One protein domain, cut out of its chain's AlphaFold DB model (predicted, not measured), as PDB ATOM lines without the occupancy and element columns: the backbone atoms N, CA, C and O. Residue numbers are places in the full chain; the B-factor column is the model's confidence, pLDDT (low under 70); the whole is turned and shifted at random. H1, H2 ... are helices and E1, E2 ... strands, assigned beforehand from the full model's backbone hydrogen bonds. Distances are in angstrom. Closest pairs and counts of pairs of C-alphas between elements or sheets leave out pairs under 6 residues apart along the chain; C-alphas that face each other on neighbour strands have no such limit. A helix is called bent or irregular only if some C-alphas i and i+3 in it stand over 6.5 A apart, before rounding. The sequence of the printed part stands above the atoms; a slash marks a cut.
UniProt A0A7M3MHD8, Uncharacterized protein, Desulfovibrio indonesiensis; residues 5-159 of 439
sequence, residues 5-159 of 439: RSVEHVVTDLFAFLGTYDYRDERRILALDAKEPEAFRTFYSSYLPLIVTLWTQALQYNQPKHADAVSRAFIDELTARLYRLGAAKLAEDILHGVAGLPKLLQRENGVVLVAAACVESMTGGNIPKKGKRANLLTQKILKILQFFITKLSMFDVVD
ATOM      1  N   ARG A   5     -66.198  30.516  11.010       83.44
ATOM      2  CA  ARG A   5     -64.813  30.967  11.246       83.44
ATOM      3  C   ARG A   5     -64.147  31.275   9.900       83.44
ATOM      4  O   ARG A   5     -64.333  30.506   8.960       83.44
ATOM      5  N   SER A   6     -63.382  32.368   9.781       85.88
ATOM      6  CA  SER A   6     -62.518  32.532   8.594       85.88
ATOM      7  C   SER A   6     -61.292  31.638   8.672       85.88
ATOM      8  O   SER A   6     -60.859  31.286   9.768       85.88
ATOM      9  N   VAL A   7     -60.685  31.390   7.510       83.94
ATOM     10  CA  VAL A   7     -59.304  30.900   7.370       83.94
ATOM     11  C   VAL A   7     -58.370  31.516   8.422       83.94
ATOM     12  O   VAL A   7     -57.775  30.787   9.206       83.94
ATOM     13  N   GLU A   8     -58.334  32.851   8.527       81.12
ATOM     14  CA  GLU A   8     -57.546  33.594   9.528       81.12
ATOM     15  C   GLU A   8     -57.777  33.126  10.976       81.12
ATOM     16  O   GLU A   8     -56.824  32.989  11.741       81.12
ATOM     17  N   HIS A   9     -59.034  32.885  11.370       83.62
ATOM     18  CA  HIS A   9     -59.348  32.420  12.722       83.62
ATOM     19  C   HIS A   9     -58.862  30.988  12.931       83.62
ATOM     20  O   HIS A   9     -58.254  30.722  13.955       83.62
ATOM     21  N   VAL A  10     -59.069  30.096  11.959       85.81
ATOM     22  CA  VAL A  10     -58.663  28.683  12.056       85.81
ATOM     23  C   VAL A  10     -57.139  28.548  12.137       85.81
ATOM     24  O   VAL A  10     -56.630  27.798  12.966       85.81
ATOM     25  N   VAL A  11     -56.408  29.348  11.355       85.62
ATOM     26  CA  VAL A  11     -54.946  29.502  11.451       85.62
ATOM     27  C   VAL A  11     -54.533  30.026  12.836       85.62
ATOM     28  O   VAL A  11     -53.597  29.505  13.439       85.62
ATOM     29  N   THR A  12     -55.251  31.017  13.381       83.81
ATOM     30  CA  THR A  12     -54.987  31.557  14.731       83.81
ATOM     31  C   THR A  12     -55.255  30.533  15.831       83.81
ATOM     32  O   THR A  12     -54.457  30.424  16.755       83.81
ATOM     33  N   ASP A  13     -56.346  29.772  15.730       85.06
ATOM     34  CA  ASP A  13     -56.730  28.749  16.703       85.06
ATOM     35  C   ASP A  13     -55.659  27.635  16.776       85.06
ATOM     36  O   ASP A  13     -55.369  27.147  17.869       85.06
ATOM     37  N   LEU A  14     -55.006  27.284  15.653       86.06
ATOM     38  CA  LEU A  14     -53.847  26.378  15.654       86.06
ATOM     39  C   LEU A  14     -52.589  27.026  16.253       86.06
ATOM     40  O   LEU A  14     -51.924  26.392  17.067       86.06
ATOM     41  N   PHE A  15     -52.253  28.274  15.910       82.81
ATOM     42  CA  PHE A  15     -51.106  28.948  16.539       82.81
ATOM     43  C   PHE A  15     -51.273  29.102  18.056       82.81
ATOM     44  O   PHE A  15     -50.302  28.939  18.790       82.81
ATOM     45  N   ALA A  16     -52.493  29.376  18.526       83.00
ATOM     46  CA  ALA A  16     -52.813  29.418  19.947       83.00
ATOM     47  C   ALA A  16     -52.631  28.040  20.598       83.00
ATOM     48  O   ALA A  16     -51.985  27.954  21.634       83.00
ATOM     49  N   PHE A  17     -53.114  26.963  19.962       85.12
ATOM     50  CA  PHE A  17     -52.873  25.594  20.427       85.12
ATOM     51  C   PHE A  17     -51.374  25.283  20.541       85.12
ATOM     52  O   PHE A  17     -50.934  24.875  21.612       85.12
ATOM     53  N   LEU A  18     -50.590  25.529  19.485       83.44
ATOM     54  CA  LEU A  18     -49.146  25.259  19.455       83.44
ATOM     55  C   LEU A  18     -48.369  26.061  20.508       83.44
ATOM     56  O   LEU A  18     -47.442  25.531  21.111       83.44
ATOM     57  N   GLY A  19     -48.767  27.311  20.769       77.44
ATOM     58  CA  GLY A  19     -48.185  28.149  21.823       77.44
ATOM     59  C   GLY A  19     -48.596  27.773  23.253       77.44
ATOM     60  O   GLY A  19     -48.021  28.302  24.197       77.44
ATOM     61  N   THR A  20     -49.575  26.878  23.427       81.31
ATOM     62  CA  THR A  20     -50.041  26.389  24.742       81.31
ATOM     63  C   THR A  20     -49.876  24.878  24.926       81.31
ATOM     64  O   THR A  20     -50.342  24.331  25.924       81.31
ATOM     65  N   TYR A  21     -49.271  24.180  23.963       81.81
ATOM     66  CA  TYR A  21     -49.124  22.729  24.021       81.81
ATOM     67  C   TYR A  21     -47.940  22.342  24.910       81.81
ATOM     68  O   TYR A  21     -46.801  22.707  24.618       81.81
ATOM     69  N   ASP A  22     -48.191  21.586  25.981       81.06
ATOM     70  CA  ASP A  22     -47.116  21.072  26.830       81.06
ATOM     71  C   ASP A  22     -46.641  19.696  26.349       81.06
ATOM     72  O   ASP A  22     -47.324  18.685  26.504       81.06
ATOM     73  N   TYR A  23     -45.425  19.673  25.806       81.19
ATOM     74  CA  TYR A  23     -44.744  18.481  25.306       81.19
ATOM     75  C   TYR A  23     -44.005  17.690  26.416       81.19
ATOM     76  O   TYR A  23     -43.026  16.984  26.150       81.19
ATOM     77  N   ARG A  24     -44.357  17.866  27.702       80.69
ATOM     78  CA  ARG A  24     -43.778  17.100  28.829       80.69
ATOM     79  C   ARG A  24     -44.048  15.599  28.724       80.69
ATOM     80  O   ARG A  24     -43.147  14.814  29.012       80.69
ATOM     81  N   ASP A  25     -45.245  15.197  28.309       82.25
ATOM     82  CA  ASP A  25     -45.631  13.780  28.259       82.25
ATOM     83  C   ASP A  25     -44.894  13.019  27.160       82.25
ATOM     84  O   ASP A  25     -44.380  11.930  27.394       82.25
ATOM     85  N   GLU A  26     -44.783  13.603  25.970       86.06
ATOM     86  CA  GLU A  26     -44.048  13.037  24.843       86.06
ATOM     87  C   GLU A  26     -42.575  12.838  25.202       86.06
ATOM     88  O   GLU A  26     -42.026  11.759  24.980       86.06
ATOM     89  N   ARG A  27     -41.949  13.843  25.832       81.19
ATOM     90  CA  ARG A  27     -40.566  13.747  26.321       81.19
ATOM     91  C   ARG A  27     -40.403  12.646  27.369       81.19
ATOM     92  O   ARG A  27     -39.427  11.906  27.299       81.19
ATOM     93  N   ARG A  28     -41.371  12.469  28.280       82.50
ATOM     94  CA  ARG A  28     -41.402  11.352  29.248       82.50
ATOM     95  C   ARG A  28     -41.539   9.989  28.557       82.50
ATOM     96  O   ARG A  28     -40.782   9.078  28.876       82.50
ATOM     97  N   ILE A  29     -42.439   9.852  27.578       83.00
ATOM     98  CA  ILE A  29     -42.634   8.617  26.792       83.00
ATOM     99  C   ILE A  29     -41.359   8.250  26.012       83.00
ATOM    100  O   ILE A  29     -40.974   7.080  25.946       83.00
ATOM    101  N   LEU A  30     -40.667   9.248  25.461       78.75
ATOM    102  CA  LEU A  30     -39.386   9.090  24.769       78.75
ATOM    103  C   LEU A  30     -38.190   8.940  25.732       78.75
ATOM    104  O   LEU A  30     -37.151   8.439  25.326       78.75
ATOM    105  N   ALA A  31     -38.355   9.276  27.017       76.88
ATOM    106  CA  ALA A  31     -37.297   9.436  28.026       76.88
ATOM    107  C   ALA A  31     -36.136  10.342  27.575       76.88
ATOM    108  O   ALA A  31     -34.971  10.025  27.796       76.88
ATOM    109  N   LEU A  32     -36.469  11.481  26.964       75.31
ATOM    110  CA  LEU A  32     -35.509  12.558  26.713       75.31
ATOM    111  C   LEU A  32     -35.302  13.341  28.019       75.31
ATOM    112  O   LEU A  32     -36.290  13.799  28.604       75.31
ATOM    113  N   ASP A  33     -34.057  13.517  28.480       68.75
ATOM    114  CA  ASP A  33     -33.797  14.363  29.652       68.75
ATOM    115  C   ASP A  33     -34.155  15.820  29.310       68.75
ATOM    116  O   ASP A  33     -33.759  16.370  28.281       68.75
ATOM    117  N   ALA A  34     -34.896  16.478  30.202       66.38
ATOM    118  CA  ALA A  34     -35.208  17.898  30.088       66.38
ATOM    119  C   ALA A  34     -33.955  18.797  30.142       66.38
ATOM    120  O   ALA A  34     -34.049  19.977  29.810       66.38
ATOM    121  N   LYS A  35     -32.800  18.251  30.551       70.25
ATOM    122  CA  LYS A  35     -31.495  18.928  30.597       70.25
ATOM    123  C   LYS A  35     -30.730  18.932  29.269       70.25
ATOM    124  O   LYS A  35     -29.718  19.622  29.187       70.25
ATOM    125  N   GLU A  36     -31.167  18.191  28.247       72.06
ATOM    126  CA  GLU A  36     -30.463  18.093  26.959       72.06
ATOM    127  C   GLU A  36     -31.085  19.022  25.895       72.06
ATOM    128  O   GLU A  36     -32.080  18.659  25.256       72.06
ATOM    129  N   PRO A  37     -30.523  20.225  25.649       70.81
ATOM    130  CA  PRO A  37     -31.116  21.193  24.724       70.81
ATOM    131  C   PRO A  37     -31.082  20.726  23.262       70.81
ATOM    132  O   PRO A  37     -31.946  21.112  22.475       70.81
ATOM    133  N   GLU A  38     -30.125  19.875  22.882       71.44
ATOM    134  CA  GLU A  38     -30.018  19.332  21.522       71.44
ATOM    135  C   GLU A  38     -31.061  18.237  21.260       71.44
ATOM    136  O   GLU A  38     -31.733  18.266  20.225       71.44
ATOM    137  N   ALA A  39     -31.286  17.340  22.226       68.56
ATOM    138  CA  ALA A  39     -32.377  16.366  22.184       68.56
ATOM    139  C   ALA A  39     -33.746  17.070  22.179       68.56
ATOM    140  O   ALA A  39     -34.615  16.737  21.374       68.56
ATOM    141  N   PHE A  40     -33.915  18.115  22.998       69.25
ATOM    142  CA  PHE A  40     -35.103  18.973  23.001       69.25
ATOM    143  C   PHE A  40     -35.333  19.651  21.638       69.25
ATOM    144  O   PHE A  40     -36.425  19.560  21.077       69.25
ATOM    145  N   ARG A  41     -34.307  20.285  21.055       70.69
ATOM    146  CA  ARG A  41     -34.391  20.940  19.736       70.69
ATOM    147  C   ARG A  41     -34.741  19.947  18.622       70.69
ATOM    148  O   ARG A  41     -35.584  20.260  17.783       70.69
ATOM    149  N   THR A  42     -34.141  18.759  18.652       72.69
ATOM    150  CA  THR A  42     -34.399  17.661  17.702       72.69
ATOM    151  C   THR A  42     -35.818  17.107  17.847       72.69
ATOM    152  O   THR A  42     -36.504  16.858  16.853       72.69
ATOM    153  N   PHE A  43     -36.305  16.976  19.084       75.94
ATOM    154  CA  PHE A  43     -37.691  16.611  19.358       75.94
ATOM    155  C   PHE A  43     -38.671  17.625  18.759       75.94
ATOM    156  O   PHE A  43     -39.582  17.229  18.034       75.94
ATOM    157  N   TYR A  44     -38.467  18.929  18.973       73.94
ATOM    158  CA  TYR A  44     -39.350  19.945  18.391       73.94
ATOM    159  C   TYR A  44     -39.295  19.967  16.856       73.94
ATOM    160  O   TYR A  44     -40.352  20.077  16.231       73.94
ATOM    161  N   SER A  45     -38.120  19.810  16.231       72.06
ATOM    162  CA  SER A  45     -38.019  19.768  14.762       72.06
ATOM    163  C   SER A  45     -38.691  18.537  14.144       72.06
ATOM    164  O   SER A  45     -39.238  18.645  13.050       72.06
ATOM    165  N   SER A  46     -38.718  17.402  14.848       73.00
ATOM    166  CA  SER A  46     -39.337  16.155  14.370       73.00
ATOM    167  C   SER A  46     -40.834  16.064  14.692       73.00
ATOM    168  O   SER A  46     -41.620  15.546  13.898       73.00
ATOM    169  N   TYR A  47     -41.256  16.578  15.852       79.06
ATOM    170  CA  TYR A  47     -42.613  16.404  16.375       79.06
ATOM    171  C   TYR A  47     -43.571  17.546  15.993       79.06
ATOM    172  O   TYR A  47     -44.757  17.304  15.762       79.06
ATOM    173  N   LEU A  48     -43.090  18.785  15.828       81.81
ATOM    174  CA  LEU A  48     -43.936  19.892  15.356       81.81
ATOM    175  C   LEU A  48     -44.527  19.650  13.943       81.81
ATOM    176  O   LEU A  48     -45.729  19.879  13.775       81.81
ATOM    177  N   PRO A  49     -43.781  19.120  12.947       82.06
ATOM    178  CA  PRO A  49     -44.340  18.739  11.644       82.06
ATOM    179  C   PRO A  49     -45.456  17.700  11.742       82.06
ATOM    180  O   PRO A  49     -46.427  17.762  10.985       82.06
ATOM    181  N   LEU A  50     -45.356  16.769  12.694       84.06
ATOM    182  CA  LEU A  50     -46.389  15.771  12.942       84.06
ATOM    183  C   LEU A  50     -47.681  16.420  13.437       84.06
ATOM    184  O   LEU A  50     -48.735  16.185  12.851       84.06
ATOM    185  N   ILE A  51     -47.606  17.302  14.436       86.62
ATOM    186  CA  ILE A  51     -48.778  18.039  14.938       86.62
ATOM    187  C   ILE A  51     -49.461  18.844  13.819       86.62
ATOM    188  O   ILE A  51     -50.684  18.787  13.674       86.62
ATOM    189  N   VAL A  52     -48.681  19.531  12.979       84.69
ATOM    190  CA  VAL A  52     -49.196  20.278  11.815       84.69
ATOM    191  C   VAL A  52     -49.845  19.347  10.780       84.69
ATOM    192  O   VAL A  52     -50.897  19.675  10.224       84.69
ATOM    193  N   THR A  53     -49.275  18.163  10.548       83.69
ATOM    194  CA  THR A  53     -49.814  17.186   9.590       83.69
ATOM    195  C   THR A  53     -51.117  16.550  10.088       83.69
ATOM    196  O   THR A  53     -52.084  16.480   9.332       83.69
ATOM    197  N   LEU A  54     -51.192  16.161  11.366       86.00
ATOM    198  CA  LEU A  54     -52.408  15.615  11.987       86.00
ATOM    199  C   LEU A  54     -53.566  16.618  11.928       86.00
ATOM    200  O   LEU A  54     -54.698  16.251  11.618       86.00
ATOM    201  N   TRP A  55     -53.284  17.898  12.179       88.50
ATOM    202  CA  TRP A  55     -54.276  18.963  12.036       88.50
ATOM    203  C   TRP A  55     -54.720  19.155  10.583       88.50
ATOM    204  O   TRP A  55     -55.914  19.284  10.316       88.50
ATOM    205  N   THR A  56     -53.775  19.113   9.640       83.00
ATOM    206  CA  THR A  56     -54.052  19.198   8.197       83.00
ATOM    207  C   THR A  56     -54.982  18.065   7.751       83.00
ATOM    208  O   THR A  56     -55.982  18.323   7.082       83.00
ATOM    209  N   GLN A  57     -54.738  16.828   8.197       82.25
ATOM    210  CA  GLN A  57     -55.620  15.685   7.931       82.25
ATOM    211  C   GLN A  57     -56.989  15.828   8.616       82.25
ATOM    212  O   GLN A  57     -58.020  15.638   7.971       82.25
ATOM    213  N   ALA A  58     -57.037  16.249   9.885       85.00
ATOM    214  CA  ALA A  58     -58.293  16.522  10.591       85.00
ATOM    215  C   ALA A  58     -59.137  17.625   9.916       85.00
ATOM    216  O   ALA A  58     -60.370  17.626  10.021       85.00
ATOM    217  N   LEU A  59     -58.488  18.557   9.213       82.56
ATOM    218  CA  LEU A  59     -59.132  19.613   8.440       82.56
ATOM    219  C   LEU A  59     -59.582  19.140   7.053       82.56
ATOM    220  O   LEU A  59     -60.686  19.492   6.637       82.56
ATOM    221  N   GLN A  60     -58.787  18.313   6.369       82.12
ATOM    222  CA  GLN A  60     -59.197  17.618   5.142       82.12
ATOM    223  C   GLN A  60     -60.428  16.734   5.394       82.12
ATOM    224  O   GLN A  60     -61.361  16.758   4.597       82.12
ATOM    225  N   TYR A  61     -60.482  16.050   6.539       79.94
ATOM    226  CA  TYR A  61     -61.635  15.270   6.997       79.94
ATOM    227  C   TYR A  61     -62.884  16.141   7.236       79.94
ATOM    228  O   TYR A  61     -63.946  15.895   6.667       79.94
ATOM    229  N   ASN A  62     -62.782  17.192   8.063       80.88
ATOM    230  CA  ASN A  62     -63.953  17.985   8.463       80.88
ATOM    231  C   ASN A  62     -64.437  18.987   7.401       80.88
ATOM    232  O   ASN A  62     -65.627  19.298   7.342       80.88
ATOM    233  N   GLN A  63     -63.513  19.592   6.652       83.75
ATOM    234  CA  GLN A  63     -63.744  20.786   5.828       83.75
ATOM    235  C   GLN A  63     -62.925  20.744   4.515       83.75
ATOM    236  O   GLN A  63     -62.238  21.721   4.190       83.75
ATOM    237  N   PRO A  64     -63.006  19.659   3.711       83.19
ATOM    238  CA  PRO A  64     -62.101  19.411   2.577       83.19
ATOM    239  C   PRO A  64     -62.022  20.573   1.578       83.19
ATOM    240  O   PRO A  64     -60.955  20.885   1.062       83.19
ATOM    241  N   LYS A  65     -63.137  21.284   1.356       83.62
ATOM    242  CA  LYS A  65     -63.231  22.420   0.418       83.62
ATOM    243  C   LYS A  65     -62.359  23.627   0.778       83.62
ATOM    244  O   LYS A  65     -62.069  24.427  -0.103       83.62
ATOM    245  N   HIS A  66     -61.983  23.773   2.048       81.88
ATOM    246  CA  HIS A  66     -61.164  24.887   2.535       81.88
ATOM    247  C   HIS A  66     -59.811  24.414   3.094       81.88
ATOM    248  O   HIS A  66     -58.974  25.253   3.429       81.88
ATOM    249  N   ALA A  67     -59.573  23.100   3.176       81.06
ATOM    250  CA  ALA A  67     -58.392  22.529   3.812       81.06
ATOM    251  C   ALA A  67     -57.081  23.013   3.172       81.06
ATOM    252  O   ALA A  67     -56.212  23.499   3.891       81.06
ATOM    253  N   ASP A  68     -56.961  22.992   1.841       78.12
ATOM    254  CA  ASP A  68     -55.756  23.457   1.135       78.12
ATOM    255  C   ASP A  68     -55.476  24.950   1.362       78.12
ATOM    256  O   ASP A  68     -54.336  25.355   1.591       78.12
ATOM    257  N   ALA A  69     -56.527  25.778   1.323       81.44
ATOM    258  CA  ALA A  69     -56.421  27.224   1.505       81.44
ATOM    259  C   ALA A  69     -55.984  27.583   2.932       81.44
ATOM    260  O   ALA A  69     -55.130  28.447   3.121       81.44
ATOM    261  N   VAL A  70     -56.536  26.890   3.929       84.19
ATOM    262  CA  VAL A  70     -56.192  27.060   5.344       84.19
ATOM    263  C   VAL A  70     -54.804  26.510   5.665       84.19
ATOM    264  O   VAL A  70     -54.044  27.168   6.369       84.19
ATOM    265  N   SER A  71     -54.449  25.341   5.131       82.88
ATOM    266  CA  SER A  71     -53.155  24.702   5.403       82.88
ATOM    267  C   SER A  71     -52.013  25.507   4.787       82.88
ATOM    268  O   SER A  71     -51.023  25.769   5.462       82.88
ATOM    269  N   ARG A  72     -52.187  26.017   3.556       82.44
ATOM    270  CA  ARG A  72     -51.244  26.971   2.956       82.44
ATOM    271  C   ARG A  72     -51.149  28.262   3.771       82.44
ATOM    272  O   ARG A  72     -50.050  28.672   4.108       82.44
ATOM    273  N   ALA A  73     -52.282  28.851   4.162       83.94
ATOM    274  CA  ALA A  73     -52.309  30.060   4.989       83.94
ATOM    275  C   ALA A  73     -51.620  29.890   6.359       83.94
ATOM    276  O   ALA A  73     -51.035  30.846   6.867       83.94
ATOM    277  N   PHE A  74     -51.679  28.695   6.956       86.31
ATOM    278  CA  PHE A  74     -50.930  28.369   8.169       86.31
ATOM    279  C   PHE A  74     -49.429  28.218   7.889       86.31
ATOM    280  O   PHE A  74     -48.624  28.832   8.586       86.31
ATOM    281  N   ILE A  75     -49.059  27.440   6.867       83.81
ATOM    282  CA  ILE A  75     -47.660  27.182   6.499       83.81
ATOM    283  C   ILE A  75     -46.944  28.489   6.127       83.81
ATOM    284  O   ILE A  75     -45.890  28.771   6.689       83.81
ATOM    285  N   ASP A  76     -47.541  29.326   5.274       82.19
ATOM    286  CA  ASP A  76     -46.967  30.607   4.844       82.19
ATOM    287  C   ASP A  76     -46.650  31.523   6.047       82.19
ATOM    288  O   ASP A  76     -45.576  32.122   6.116       82.19
ATOM    289  N   GLU A  77     -47.556  31.613   7.030       82.06
ATOM    290  CA  GLU A  77     -47.365  32.421   8.245       82.06
ATOM    291  C   GLU A  77     -46.404  31.757   9.251       82.06
ATOM    292  O   GLU A  77     -45.646  32.466   9.913       82.06
ATOM    293  N   LEU A  78     -46.363  30.422   9.350       82.06
ATOM    294  CA  LEU A  78     -45.396  29.697  10.190       82.06
ATOM    295  C   LEU A  78     -43.971  29.918   9.670       82.06
ATOM    296  O   LEU A  78     -43.093  30.356  10.414       82.06
ATOM    297  N   THR A  79     -43.765  29.695   8.374       79.44
ATOM    298  CA  THR A  79     -42.507  29.957   7.673       79.44
ATOM    299  C   THR A  79     -42.112  31.432   7.799       79.44
ATOM    300  O   THR A  79     -40.975  31.737   8.160       79.44
ATOM    301  N   ALA A  80     -43.052  32.368   7.612       80.19
ATOM    302  CA  ALA A  80     -42.776  33.795   7.773       80.19
ATOM    303  C   ALA A  80     -42.441  34.207   9.220       80.19
ATOM    304  O   ALA A  80     -41.730  35.195   9.400       80.19
ATOM    305  N   ARG A  81     -42.923  33.494  10.248       79.69
ATOM    306  CA  ARG A  81     -42.508  33.697  11.650       79.69
ATOM    307  C   ARG A  81     -41.104  33.167  11.901       79.69
ATOM    308  O   ARG A  81     -40.281  33.902  12.433       79.69
ATOM    309  N   LEU A  82     -40.812  31.942  11.472       77.31
ATOM    310  CA  LEU A  82     -39.504  31.315  11.676       77.31
ATOM    311  C   LEU A  82     -38.376  32.108  10.995       77.31
ATOM    312  O   LEU A  82     -37.365  32.379  11.636       77.31
ATOM    313  N   TYR A  83     -38.577  32.605   9.766       76.75
ATOM    314  CA  TYR A  83     -37.602  33.497   9.120       76.75
ATOM    315  C   TYR A  83     -37.431  34.852   9.840       76.75
ATOM    316  O   TYR A  83     -36.323  35.383   9.852       76.75
ATOM    317  N   ARG A  84     -38.475  35.416  10.475       79.88
ATOM    318  CA  ARG A  84     -38.347  36.641  11.305       79.88
ATOM    319  C   ARG A  84     -37.531  36.403  12.584       79.88
ATOM    320  O   ARG A  84     -36.956  37.354  13.097       79.88
ATOM    321  N   LEU A  85     -37.485  35.162  13.071       75.31
ATOM    322  CA  LEU A  85     -36.738  34.724  14.257       75.31
ATOM    323  C   LEU A  85     -35.341  34.161  13.919       75.31
ATOM    324  O   LEU A  85     -34.727  33.512  14.758       75.31
ATOM    325  N   GLY A  86     -34.856  34.320  12.679       73.19
ATOM    326  CA  GLY A  86     -33.574  33.757  12.222       73.19
ATOM    327  C   GLY A  86     -33.566  32.231  12.021       73.19
ATOM    328  O   GLY A  86     -32.624  31.686  11.451       73.19
ATOM    329  N   ALA A  87     -34.637  31.528  12.395       75.69
ATOM    330  CA  ALA A  87     -34.761  30.070  12.384       75.69
ATOM    331  C   ALA A  87     -35.009  29.473  10.975       75.69
ATOM    332  O   ALA A  87     -35.844  28.585  10.802       75.69
ATOM    333  N   ALA A  88     -34.277  29.954   9.965       76.81
ATOM    334  CA  ALA A  88     -34.406  29.582   8.554       76.81
ATOM    335  C   ALA A  88     -34.345  28.063   8.321       76.81
ATOM    336  O   ALA A  88     -35.273  27.489   7.756       76.81
ATOM    337  N   LYS A  89     -33.297  27.399   8.833       78.31
ATOM    338  CA  LYS A  89     -33.130  25.943   8.702       78.31
ATOM    339  C   LYS A  89     -34.315  25.173   9.301       78.31
ATOM    340  O   LYS A  89     -34.833  24.266   8.667       78.31
ATOM    341  N   LEU A  90     -34.796  25.583  10.479       71.69
ATOM    342  CA  LEU A  90     -35.941  24.941  11.132       71.69
ATOM    343  C   LEU A  90     -37.234  25.099  10.313       71.69
ATOM    344  O   LEU A  90     -38.065  24.197  10.309       71.69
ATOM    345  N   ALA A  91     -37.405  26.210   9.585       74.56
ATOM    346  CA  ALA A  91     -38.519  26.362   8.651       74.56
ATOM    347  C   ALA A  91     -38.433  25.356   7.490       74.56
ATOM    348  O   ALA A  91     -39.447  24.766   7.124       74.56
ATOM    349  N   GLU A  92     -37.237  25.136   6.941       77.56
ATOM    350  CA  GLU A  92     -36.984  24.174   5.861       77.56
ATOM    351  C   GLU A  92     -37.160  22.721   6.335       77.56
ATOM    352  O   GLU A  92     -37.873  21.954   5.683       77.56
ATOM    353  N   ASP A  93     -36.624  22.373   7.512       76.50
ATOM    354  CA  ASP A  93     -36.810  21.072   8.168       76.50
ATOM    355  C   ASP A  93     -38.313  20.773   8.387       76.50
ATOM    356  O   ASP A  93     -38.807  19.694   8.040       76.50
ATOM    357  N   ILE A  94     -39.079  21.753   8.892       73.00
ATOM    358  CA  ILE A  94     -40.526  21.604   9.127       73.00
ATOM    359  C   ILE A  94     -41.306  21.468   7.815       73.00
ATOM    360  O   ILE A  94     -42.188  20.612   7.716       73.00
ATOM    361  N   LEU A  95     -40.989  22.280   6.801       76.62
ATOM    362  CA  LEU A  95     -41.611  22.198   5.476       76.62
ATOM    363  C   LEU A  95     -41.388  20.821   4.833       76.62
ATOM    364  O   LEU A  95     -42.318  20.259   4.252       76.62
ATOM    365  N   HIS A  96     -40.186  20.258   4.975       76.56
ATOM    366  CA  HIS A  96     -39.871  18.919   4.483       76.56
ATOM    367  C   HIS A  96     -40.677  17.838   5.220       76.56
ATOM    368  O   HIS A  96     -41.312  16.996   4.580       76.56
ATOM    369  N   GLY A  97     -40.740  17.905   6.556       71.00
ATOM    370  CA  GLY A  97     -41.540  16.986   7.372       71.00
ATOM    371  C   GLY A  97     -43.032  17.004   7.010       71.00
ATOM    372  O   GLY A  97     -43.618  15.952   6.756       71.00
ATOM    373  N   VAL A  98     -43.637  18.194   6.901       71.25
ATOM    374  CA  VAL A  98     -45.059  18.364   6.533       71.25
ATOM    375  C   VAL A  98     -45.352  17.902   5.096       71.25
ATOM    376  O   VAL A  98     -46.474  17.489   4.805       71.25
ATOM    377  N   ALA A  99     -44.367  17.905   4.192       69.94
ATOM    378  CA  ALA A  99     -44.519  17.354   2.843       69.94
ATOM    379  C   ALA A  99     -44.409  15.814   2.789       69.94
ATOM    380  O   ALA A  99     -45.054  15.181   1.948       69.94
ATOM    381  N   GLY A 100     -43.604  15.200   3.666       63.66
ATOM    382  CA  GLY A 100     -43.394  13.748   3.712       63.66
ATOM    383  C   GLY A 100     -44.465  12.981   4.496       63.66
ATOM    384  O   GLY A 100     -45.001  11.980   4.010       63.66
ATOM    385  N   LEU A 101     -44.815  13.466   5.691       66.50
ATOM    386  CA  LEU A 101     -45.695  12.778   6.645       66.50
ATOM    387  C   LEU A 101     -47.110  12.425   6.132       66.50
ATOM    388  O   LEU A 101     -47.576  11.338   6.488       66.50
ATOM    389  N   PRO A 102     -47.800  13.223   5.283       68.56
ATOM    390  CA  PRO A 102     -49.135  12.875   4.790       68.56
ATOM    391  C   PRO A 102     -49.190  11.510   4.094       68.56
ATOM    392  O   PRO A 102     -50.130  10.752   4.317       68.56
ATOM    393  N   LYS A 103     -48.157  11.168   3.309       68.25
ATOM    394  CA  LYS A 103     -48.058   9.881   2.597       68.25
ATOM    395  C   LYS A 103     -47.816   8.696   3.530       68.25
ATOM    396  O   LYS A 103     -48.130   7.568   3.167       68.25
ATOM    397  N   LEU A 104     -47.213   8.936   4.694       60.69
ATOM    398  CA  LEU A 104     -46.892   7.898   5.673       60.69
ATOM    399  C   LEU A 104     -48.107   7.627   6.571       60.69
ATOM    400  O   LEU A 104     -48.462   6.475   6.785       60.69
ATOM    401  N   LEU A 105     -48.817   8.683   6.979       66.00
ATOM    402  CA  LEU A 105     -50.084   8.606   7.717       66.00
ATOM    403  C   LEU A 105     -51.262   8.066   6.878       66.00
ATOM    404  O   LEU A 105     -52.253   7.630   7.449       66.00
ATOM    405  N   GLN A 106     -51.162   8.086   5.544       68.62
ATOM    406  CA  GLN A 106     -52.117   7.453   4.618       68.62
ATOM    407  C   GLN A 106     -51.917   5.935   4.452       68.62
ATOM    408  O   GLN A 106     -52.740   5.290   3.805       68.62
ATOM    409  N   ARG A 107     -50.839   5.356   4.996       70.25
ATOM    410  CA  ARG A 107     -50.623   3.902   4.989       70.25
ATOM    411  C   ARG A 107     -51.475   3.226   6.058       70.25
ATOM    412  O   ARG A 107     -51.784   3.828   7.089       70.25
ATOM    413  N   GLU A 108     -51.763   1.944   5.856       64.75
ATOM    414  CA  GLU A 108     -52.239   1.080   6.935       64.75
ATOM    415  C   GLU A 108     -51.267   1.162   8.128       64.75
ATOM    416  O   GLU A 108     -50.047   1.193   7.949       64.75
ATOM    417  N   ASN A 109     -51.806   1.291   9.343       66.94
ATOM    418  CA  ASN A 109     -51.039   1.537  10.570       66.94
ATOM    419  C   ASN A 109     -50.093   2.763  10.525       66.94
ATOM    420  O   ASN A 109     -49.207   2.890  11.369       66.94
ATOM    421  N   GLY A 110     -50.302   3.719   9.609       70.38
ATOM    422  CA  GLY A 110     -49.419   4.871   9.387       70.38
ATOM    423  C   GLY A 110     -49.112   5.706  10.637       70.38
ATOM    424  O   GLY A 110     -47.990   6.175  10.806       70.38
ATOM    425  N   VAL A 111     -50.070   5.835  11.563       75.31
ATOM    426  CA  VAL A 111     -49.866   6.511  12.861       75.31
ATOM    427  C   VAL A 111     -48.877   5.752  13.757       75.31
ATOM    428  O   VAL A 111     -48.035   6.375  14.402       75.31
ATOM    429  N   VAL A 112     -48.943   4.416  13.761       73.62
ATOM    430  CA  VAL A 112     -48.014   3.540  14.497       73.62
ATOM    431  C   VAL A 112     -46.617   3.628  13.889       73.62
ATOM    432  O   VAL A 112     -45.638   3.750  14.621       73.62
ATOM    433  N   LEU A 113     -46.521   3.637  12.555       72.94
ATOM    434  CA  LEU A 113     -45.250   3.768  11.836       72.94
ATOM    435  C   LEU A 113     -44.567   5.115  12.116       72.94
ATOM    436  O   LEU A 113     -43.364   5.140  12.369       72.94
ATOM    437  N   VAL A 114     -45.318   6.226  12.152       75.12
ATOM    438  CA  VAL A 114     -44.770   7.516  12.605       75.12
ATOM    439  C   VAL A 114     -44.311   7.432  14.062       75.12
ATOM    440  O   VAL A 114     -43.204   7.864  14.370       75.12
ATOM    441  N   ALA A 115     -45.123   6.877  14.966       76.38
ATOM    442  CA  ALA A 115     -44.769   6.788  16.382       76.38
ATOM    443  C   ALA A 115     -43.506   5.939  16.622       76.38
ATOM    444  O   ALA A 115     -42.659   6.322  17.429       76.38
ATOM    445  N   ALA A 116     -43.347   4.827  15.898       75.06
ATOM    446  CA  ALA A 116     -42.147   3.996  15.921       75.06
ATOM    447  C   ALA A 116     -40.920   4.765  15.403       75.06
ATOM    448  O   ALA A 116     -39.939   4.893  16.135       75.06
ATOM    449  N   ALA A 117     -41.008   5.376  14.216       75.62
ATOM    450  CA  ALA A 117     -39.920   6.171  13.644       75.62
ATOM    451  C   ALA A 117     -39.526   7.364  14.540       75.62
ATOM    452  O   ALA A 117     -38.343   7.676  14.677       75.62
ATOM    453  N   CYS A 118     -40.494   8.005  15.204       76.19
ATOM    454  CA  CYS A 118     -40.248   9.033  16.216       76.19
ATOM    455  C   CYS A 118     -39.467   8.487  17.422       76.19
ATOM    456  O   CYS A 118     -38.508   9.122  17.853       76.19
ATOM    457  N   VAL A 119     -39.835   7.317  17.958       76.88
ATOM    458  CA  VAL A 119     -39.069   6.678  19.042       76.88
ATOM    459  C   VAL A 119     -37.654   6.333  18.574       76.88
ATOM    460  O   VAL A 119     -36.692   6.638  19.269       76.88
ATOM    461  N   GLU A 120     -37.491   5.729  17.400       75.50
ATOM    462  CA  GLU A 120     -36.188   5.259  16.915       75.50
ATOM    463  C   GLU A 120     -35.215   6.403  16.615       75.50
ATOM    464  O   GLU A 120     -34.077   6.371  17.087       75.50
ATOM    465  N   SER A 121     -35.678   7.437  15.905       71.81
ATOM    466  CA  SER A 121     -34.866   8.607  15.538       71.81
ATOM    467  C   SER A 121     -34.462   9.467  16.735       71.81
ATOM    468  O   SER A 121     -33.334   9.951  16.779       71.81
ATOM    469  N   MET A 122     -35.344   9.637  17.726       70.75
ATOM    470  CA  MET A 122     -35.075  10.504  18.879       70.75
ATOM    471  C   MET A 122     -34.363   9.797  20.039       70.75
ATOM    472  O   MET A 122     -33.928  10.471  20.966       70.75
ATOM    473  N   THR A 123     -34.221   8.464  20.012       69.19
ATOM    474  CA  THR A 123     -33.606   7.686  21.114       69.19
ATOM    475  C   THR A 123     -32.343   6.918  20.709       69.19
ATOM    476  O   THR A 123     -31.921   5.992  21.406       69.19
ATOM    477  N   GLY A 124     -31.735   7.269  19.568       65.31
ATOM    478  CA  GLY A 124     -30.461   6.691  19.113       65.31
ATOM    479  C   GLY A 124     -30.487   5.167  18.942       65.31
ATOM    480  O   GLY A 124     -29.458   4.510  19.070       65.31
ATOM    481  N   GLY A 125     -31.670   4.584  18.730       59.97
ATOM    482  CA  GLY A 125     -31.868   3.143  18.595       59.97
ATOM    483  C   GLY A 125     -31.678   2.292  19.862       59.97
ATOM    484  O   GLY A 125     -32.021   1.111  19.799       59.97
ATOM    485  N   ASN A 126     -31.213   2.830  20.997       59.56
ATOM    486  CA  ASN A 126     -30.726   2.027  22.133       59.56
ATOM    487  C   ASN A 126     -31.488   2.269  23.455       59.56
ATOM    488  O   ASN A 126     -30.892   2.539  24.496       59.56
ATOM    489  N   ILE A 127     -32.826   2.195  23.412       64.69
ATOM    490  CA  ILE A 127     -33.701   2.395  24.581       64.69
ATOM    491  C   ILE A 127     -34.527   1.140  24.940       64.69
ATOM    492  O   ILE A 127     -35.089   0.496  24.048       64.69
ATOM    493  N   PRO A 128     -34.695   0.814  26.241       63.28
ATOM    494  CA  PRO A 128     -35.522  -0.306  26.686       63.28
ATOM    495  C   PRO A 128     -37.027  -0.045  26.505       63.28
ATOM    496  O   PRO A 128     -37.522   1.082  26.626       63.28
ATOM    497  N   LYS A 129     -37.770  -1.134  26.261       75.44
ATOM    498  CA  LYS A 129     -39.233  -1.175  26.062       75.44
ATOM    499  C   LYS A 129     -39.741  -0.272  24.907       75.44
ATOM    500  O   LYS A 129     -40.836   0.288  25.007       75.44
ATOM    501  N   LYS A 130     -38.994  -0.174  23.784       75.75
ATOM    502  CA  LYS A 130     -39.365   0.584  22.554       75.75
ATOM    503  C   LYS A 130     -40.837   0.427  22.156       75.75
ATOM    504  O   LYS A 130     -41.530   1.427  22.013       75.75
ATOM    505  N   GLY A 131     -41.331  -0.809  22.032       76.19
ATOM    506  CA  GLY A 131     -42.714  -1.087  21.619       76.19
ATOM    507  C   GLY A 131     -43.769  -0.483  22.555       76.19
ATOM    508  O   GLY A 131     -44.737   0.113  22.088       76.19
ATOM    509  N   LYS A 132     -43.547  -0.527  23.879       81.88
ATOM    510  CA  LYS A 132     -44.433   0.118  24.868       81.88
ATOM    511  C   LYS A 132     -44.438   1.640  24.697       81.88
ATOM    512  O   LYS A 132     -45.498   2.257  24.760       81.88
ATOM    513  N   ARG A 133     -43.275   2.242  24.427       81.94
ATOM    514  CA  ARG A 133     -43.124   3.690  24.185       81.94
ATOM    515  C   ARG A 133     -43.786   4.122  22.874       81.94
ATOM    516  O   ARG A 133     -44.534   5.092  22.873       81.94
ATOM    517  N   ALA A 134     -43.586   3.371  21.790       82.50
ATOM    518  CA  ALA A 134     -44.230   3.618  20.500       82.50
ATOM    519  C   ALA A 134     -45.760   3.491  20.597       82.50
ATOM    520  O   ALA A 134     -46.476   4.329  20.054       82.50
ATOM    521  N   ASN A 135     -46.273   2.514  21.353       80.75
ATOM    522  CA  ASN A 135     -47.706   2.372  21.631       80.75
ATOM    523  C   ASN A 135     -48.249   3.572  22.437       80.75
ATOM    524  O   ASN A 135     -49.205   4.214  22.007       80.75
ATOM    525  N   LEU A 136     -47.594   3.969  23.535       85.81
ATOM    526  CA  LEU A 136     -47.980   5.162  24.308       85.81
ATOM    527  C   LEU A 136     -47.960   6.448  23.459       85.81
ATOM    528  O   LEU A 136     -48.890   7.254  23.538       85.81
ATOM    529  N   LEU A 137     -46.948   6.620  22.603       85.62
ATOM    530  CA  LEU A 137     -46.855   7.759  21.689       85.62
ATOM    531  C   LEU A 137     -47.952   7.710  20.611       85.62
ATOM    532  O   LEU A 137     -48.580   8.731  20.346       85.62
ATOM    533  N   THR A 138     -48.260   6.526  20.066       84.75
ATOM    534  CA  THR A 138     -49.403   6.294  19.158       84.75
ATOM    535  C   THR A 138     -50.712   6.723  19.822       84.75
ATOM    536  O   THR A 138     -51.479   7.481  19.236       84.75
ATOM    537  N   GLN A 139     -50.962   6.306  21.068       84.62
ATOM    538  CA  GLN A 139     -52.170   6.683  21.808       84.62
ATOM    539  C   GLN A 139     -52.263   8.199  22.037       84.62
ATOM    540  O   GLN A 139     -53.340   8.778  21.886       84.62
ATOM    541  N   LYS A 140     -51.148   8.860  22.376       87.69
ATOM    542  CA  LYS A 140     -51.082  10.323  22.534       87.69
ATOM    543  C   LYS A 140     -51.357  11.030  21.196       87.69
ATOM    544  O   LYS A 140     -52.208  11.914  21.151       87.69
ATOM    545  N   ILE A 141     -50.761  10.565  20.093       87.81
ATOM    546  CA  ILE A 141     -51.020  11.057  18.727       87.81
ATOM    547  C   ILE A 141     -52.495  10.886  18.325       87.81
ATOM    548  O   ILE A 141     -53.106  11.834  17.831       87.81
ATOM    549  N   LEU A 142     -53.100   9.722  18.573       85.88
ATOM    550  CA  LEU A 142     -54.516   9.473  18.273       85.88
ATOM    551  C   LEU A 142     -55.446  10.376  19.100       85.88
ATOM    552  O   LEU A 142     -56.408  10.914  18.551       85.88
ATOM    553  N   LYS A 143     -55.131  10.630  20.379       87.62
ATOM    554  CA  LYS A 143     -55.858  11.607  21.215       87.62
ATOM    555  C   LYS A 143     -55.753  13.034  20.654       87.62
ATOM    556  O   LYS A 143     -56.753  13.750  20.638       87.62
ATOM    557  N   ILE A 144     -54.586  13.442  20.145       89.25
ATOM    558  CA  ILE A 144     -54.386  14.749  19.488       89.25
ATOM    559  C   ILE A 144     -55.199  14.839  18.187       89.25
ATOM    560  O   ILE A 144     -55.893  15.831  17.960       89.25
ATOM    561  N   LEU A 145     -55.177  13.791  17.358       86.56
ATOM    562  CA  LEU A 145     -55.959  13.723  16.122       86.56
ATOM    563  C   LEU A 145     -57.469  13.795  16.412       86.56
ATOM    564  O   LEU A 145     -58.178  14.596  15.803       86.56
ATOM    565  N   GLN A 146     -57.952  13.032  17.398       84.75
ATOM    566  CA  GLN A 146     -59.342  13.073  17.858       84.75
ATOM    567  C   GLN A 146     -59.726  14.459  18.400       84.75
ATOM    568  O   GLN A 146     -60.813  14.957  18.097       84.75
ATOM    569  N   PHE A 147     -58.840  15.117  19.157       88.06
ATOM    570  CA  PHE A 147     -59.024  16.496  19.616       88.06
ATOM    571  C   PHE A 147     -59.147  17.473  18.438       88.06
ATOM    572  O   PHE A 147     -60.084  18.274  18.418       88.06
ATOM    573  N   PHE A 148     -58.272  17.390  17.430       88.88
ATOM    574  CA  PHE A 148     -58.361  18.242  16.241       88.88
ATOM    575  C   PHE A 148     -59.642  17.986  15.448       88.88
ATOM    576  O   PHE A 148     -60.354  18.943  15.145       88.88
ATOM    577  N   ILE A 149     -59.996  16.722  15.186       84.94
ATOM    578  CA  ILE A 149     -61.253  16.371  14.510       84.94
ATOM    579  C   ILE A 149     -62.441  16.955  15.284       84.94
ATOM    580  O   ILE A 149     -63.290  17.623  14.697       84.94
ATOM    581  N   THR A 150     -62.452  16.796  16.611       84.12
ATOM    582  CA  THR A 150     -63.501  17.315  17.496       84.12
ATOM    583  C   THR A 150     -63.595  18.839  17.425       84.12
ATOM    584  O   THR A 150     -64.678  19.363  17.175       84.12
ATOM    585  N   LYS A 151     -62.481  19.569  17.578       85.62
ATOM    586  CA  LYS A 151     -62.449  21.043  17.545       85.62
ATOM    587  C   LYS A 151     -62.861  21.604  16.184       85.62
ATOM    588  O   LYS A 151     -63.690  22.509  16.137       85.62
ATOM    589  N   LEU A 152     -62.326  21.058  15.091       86.06
ATOM    590  CA  LEU A 152     -62.635  21.500  13.727       86.06
ATOM    591  C   LEU A 152     -64.087  21.175  13.336       86.06
ATOM    592  O   LEU A 152     -64.713  21.942  12.603       86.06
ATOM    593  N   SER A 153     -64.674  20.106  13.888       85.38
ATOM    594  CA  SER A 153     -66.089  19.783  13.675       85.38
ATOM    595  C   SER A 153     -67.054  20.826  14.257       85.38
ATOM    596  O   SER A 153     -68.188  20.929  13.781       85.38
ATOM    597  N   MET A 154     -66.635  21.628  15.250       87.25
ATOM    598  CA  MET A 154     -67.511  22.569  15.964       87.25
ATOM    599  C   MET A 154     -67.940  23.782  15.130       87.25
ATOM    600  O   MET A 154     -68.909  24.446  15.497       87.25
ATOM    601  N   PHE A 155     -67.253  24.091  14.028       86.19
ATOM    602  CA  PHE A 155     -67.512  25.275  13.204       86.19
ATOM    603  C   PHE A 155     -67.554  24.961  11.702       86.19
ATOM    604  O   PHE A 155     -67.116  23.905  11.252       86.19
ATOM    605  N   ASP A 156     -68.100  25.903  10.931       86.94
ATOM    606  CA  ASP A 156     -68.000  25.936   9.471       86.94
ATOM    607  C   ASP A 156     -66.931  26.949   9.045       86.94
ATOM    608  O   ASP A 156     -66.912  28.088   9.527       86.94
ATOM    609  N   VAL A 157     -66.051  26.549   8.127       84.50
ATOM    610  CA  VAL A 157     -65.030  27.443   7.559       84.50
ATOM    611  C   VAL A 157     -65.646  28.284   6.441       84.50
ATOM    612  O   VAL A 157     -66.513  27.825   5.701       84.50
ATOM    613  N   VAL A 158     -65.218  29.541   6.337       84.69
ATOM    614  CA  VAL A 158     -65.536  30.441   5.223       84.69
ATOM    615  C   VAL A 158     -64.297  31.220   4.794       84.69
ATOM    616  O   VAL A 158     -63.457  31.571   5.619       84.69
ATOM    617  N   ASP A 159     -64.194  31.553   3.511       71.69
ATOM    618  CA  ASP A 159     -63.014  32.254   2.984       71.69
ATOM    619  C   ASP A 159     -62.940  33.713   3.475       71.69
ATOM    620  O   ASP A 159     -61.860  34.259   3.679       71.69
TER     621      ASP A 159
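Overview. This is residues 5 to 159 of the 439 residues of an uncharacterized protein of Desulfovibrio indonesiensis (UniProt A0A7M3MHD8). A long helix, H3, runs through the middle of the domain, with H4, H5, H6 and H7 packed on it, while H1 packs on the early part of H4 and H2 on the early part of H7. H3, H4, H5 and H6 form an up-and-down bundle, each running against the one before it, but an imperfect one, since H5 crosses H3 steeply and meets H6 only at the corner. The last turn of the path is E1, which comes back beside residues 5 to 6. The printed part has 155 residues, with seven named helices in order from H1 to H7 and then one named strand, and is mostly helix. It is compact, with a radius of gyration of the C-alphas of 15.6 A and spans of 48 by 37 by 26 A.

Arrangement. H1, residues 7 to 20, with residues 7 to 11 alone, touches residues 66 to 74 of H4, residues 64 to 84; the closest C-alphas, of Val 11 and Phe 74, are 5.3 A apart. H2, residues 24 to 30, touches residues 133 to 140 of H7, residues 130 to 153, with C-alphas 29 and 133 closest at 5.6 A. H3, residues 37 to 62, is the hub. Its residues 56 to 60 touch residues 66 to 71 of H4, a helical hairpin at a shallow tilt of 23 degrees, C-alphas 60 and 67 being closest at 5.2 A. Its residues 45 to 57 touch H5, residues 88 to 105, at a steep tilt of 49 degrees, closest at C-alphas 49 and 98, 5.2 A. Its residues 39 to 47 touch residues 118 to 122 of H6, residues 110 to 122, at a shallow tilt of 11 degrees, closest at C-alphas 43 and 122, 6.7 A. Its residues 51 to 62 touch residues 144 to 153 of H7 at a steep tilt of 44 degrees, closest at C-alphas 58 and 149, 4.9 A. H4 and H5 form a second helical hairpin, closest at C-alphas 79 and 91, 5.5 A. H5 and H6 touch only at the corner, closest at C-alphas 104 and 110, 5.4 A. H6 and H7 touch at a steep tilt of 54 degrees, closest at C-alphas 116 and 134, 5.0 A. Every O i to N i+4 pair is within hydrogen-bond range in H1, H2, H6 and H7; the counts are 20 of 22 in H3, 14 of 17 in H4 and 11 of 14 in H5.

Along the chain. H1 begins at C-alpha 7, (-59.304, 30.900, 7.370), and is 20.2 A long; H2 follows. H3 is 36.8 A long, H4 30.6 A, H5 26.2 A, H6 18.1 A and H7 34.1 A. H4 is irregular, with C-alphas 65 and 68 7.6 A apart, and H5 only just, with C-alphas 99 and 102 6.7 A apart; H5 has a kink of 27 degrees near residue 99. E1, residues 156 to 158, pairs with no named strand and ends at C-alpha 158, (-65.536, 30.441, 5.223); its residues 157 to 158 pair with residues 5 to 6, parallel.

Size, cuts and confidence. The two C-alphas farthest apart, of Pro 128 and Asp 159, are 48.8 A apart. The printed part has no cut, and no link is long. The mean pLDDT of the printed part is 78.5; it is under 70 at residues 33 to 34, 39 to 40, 99 to 106, 108 to 109 and 123 to 128.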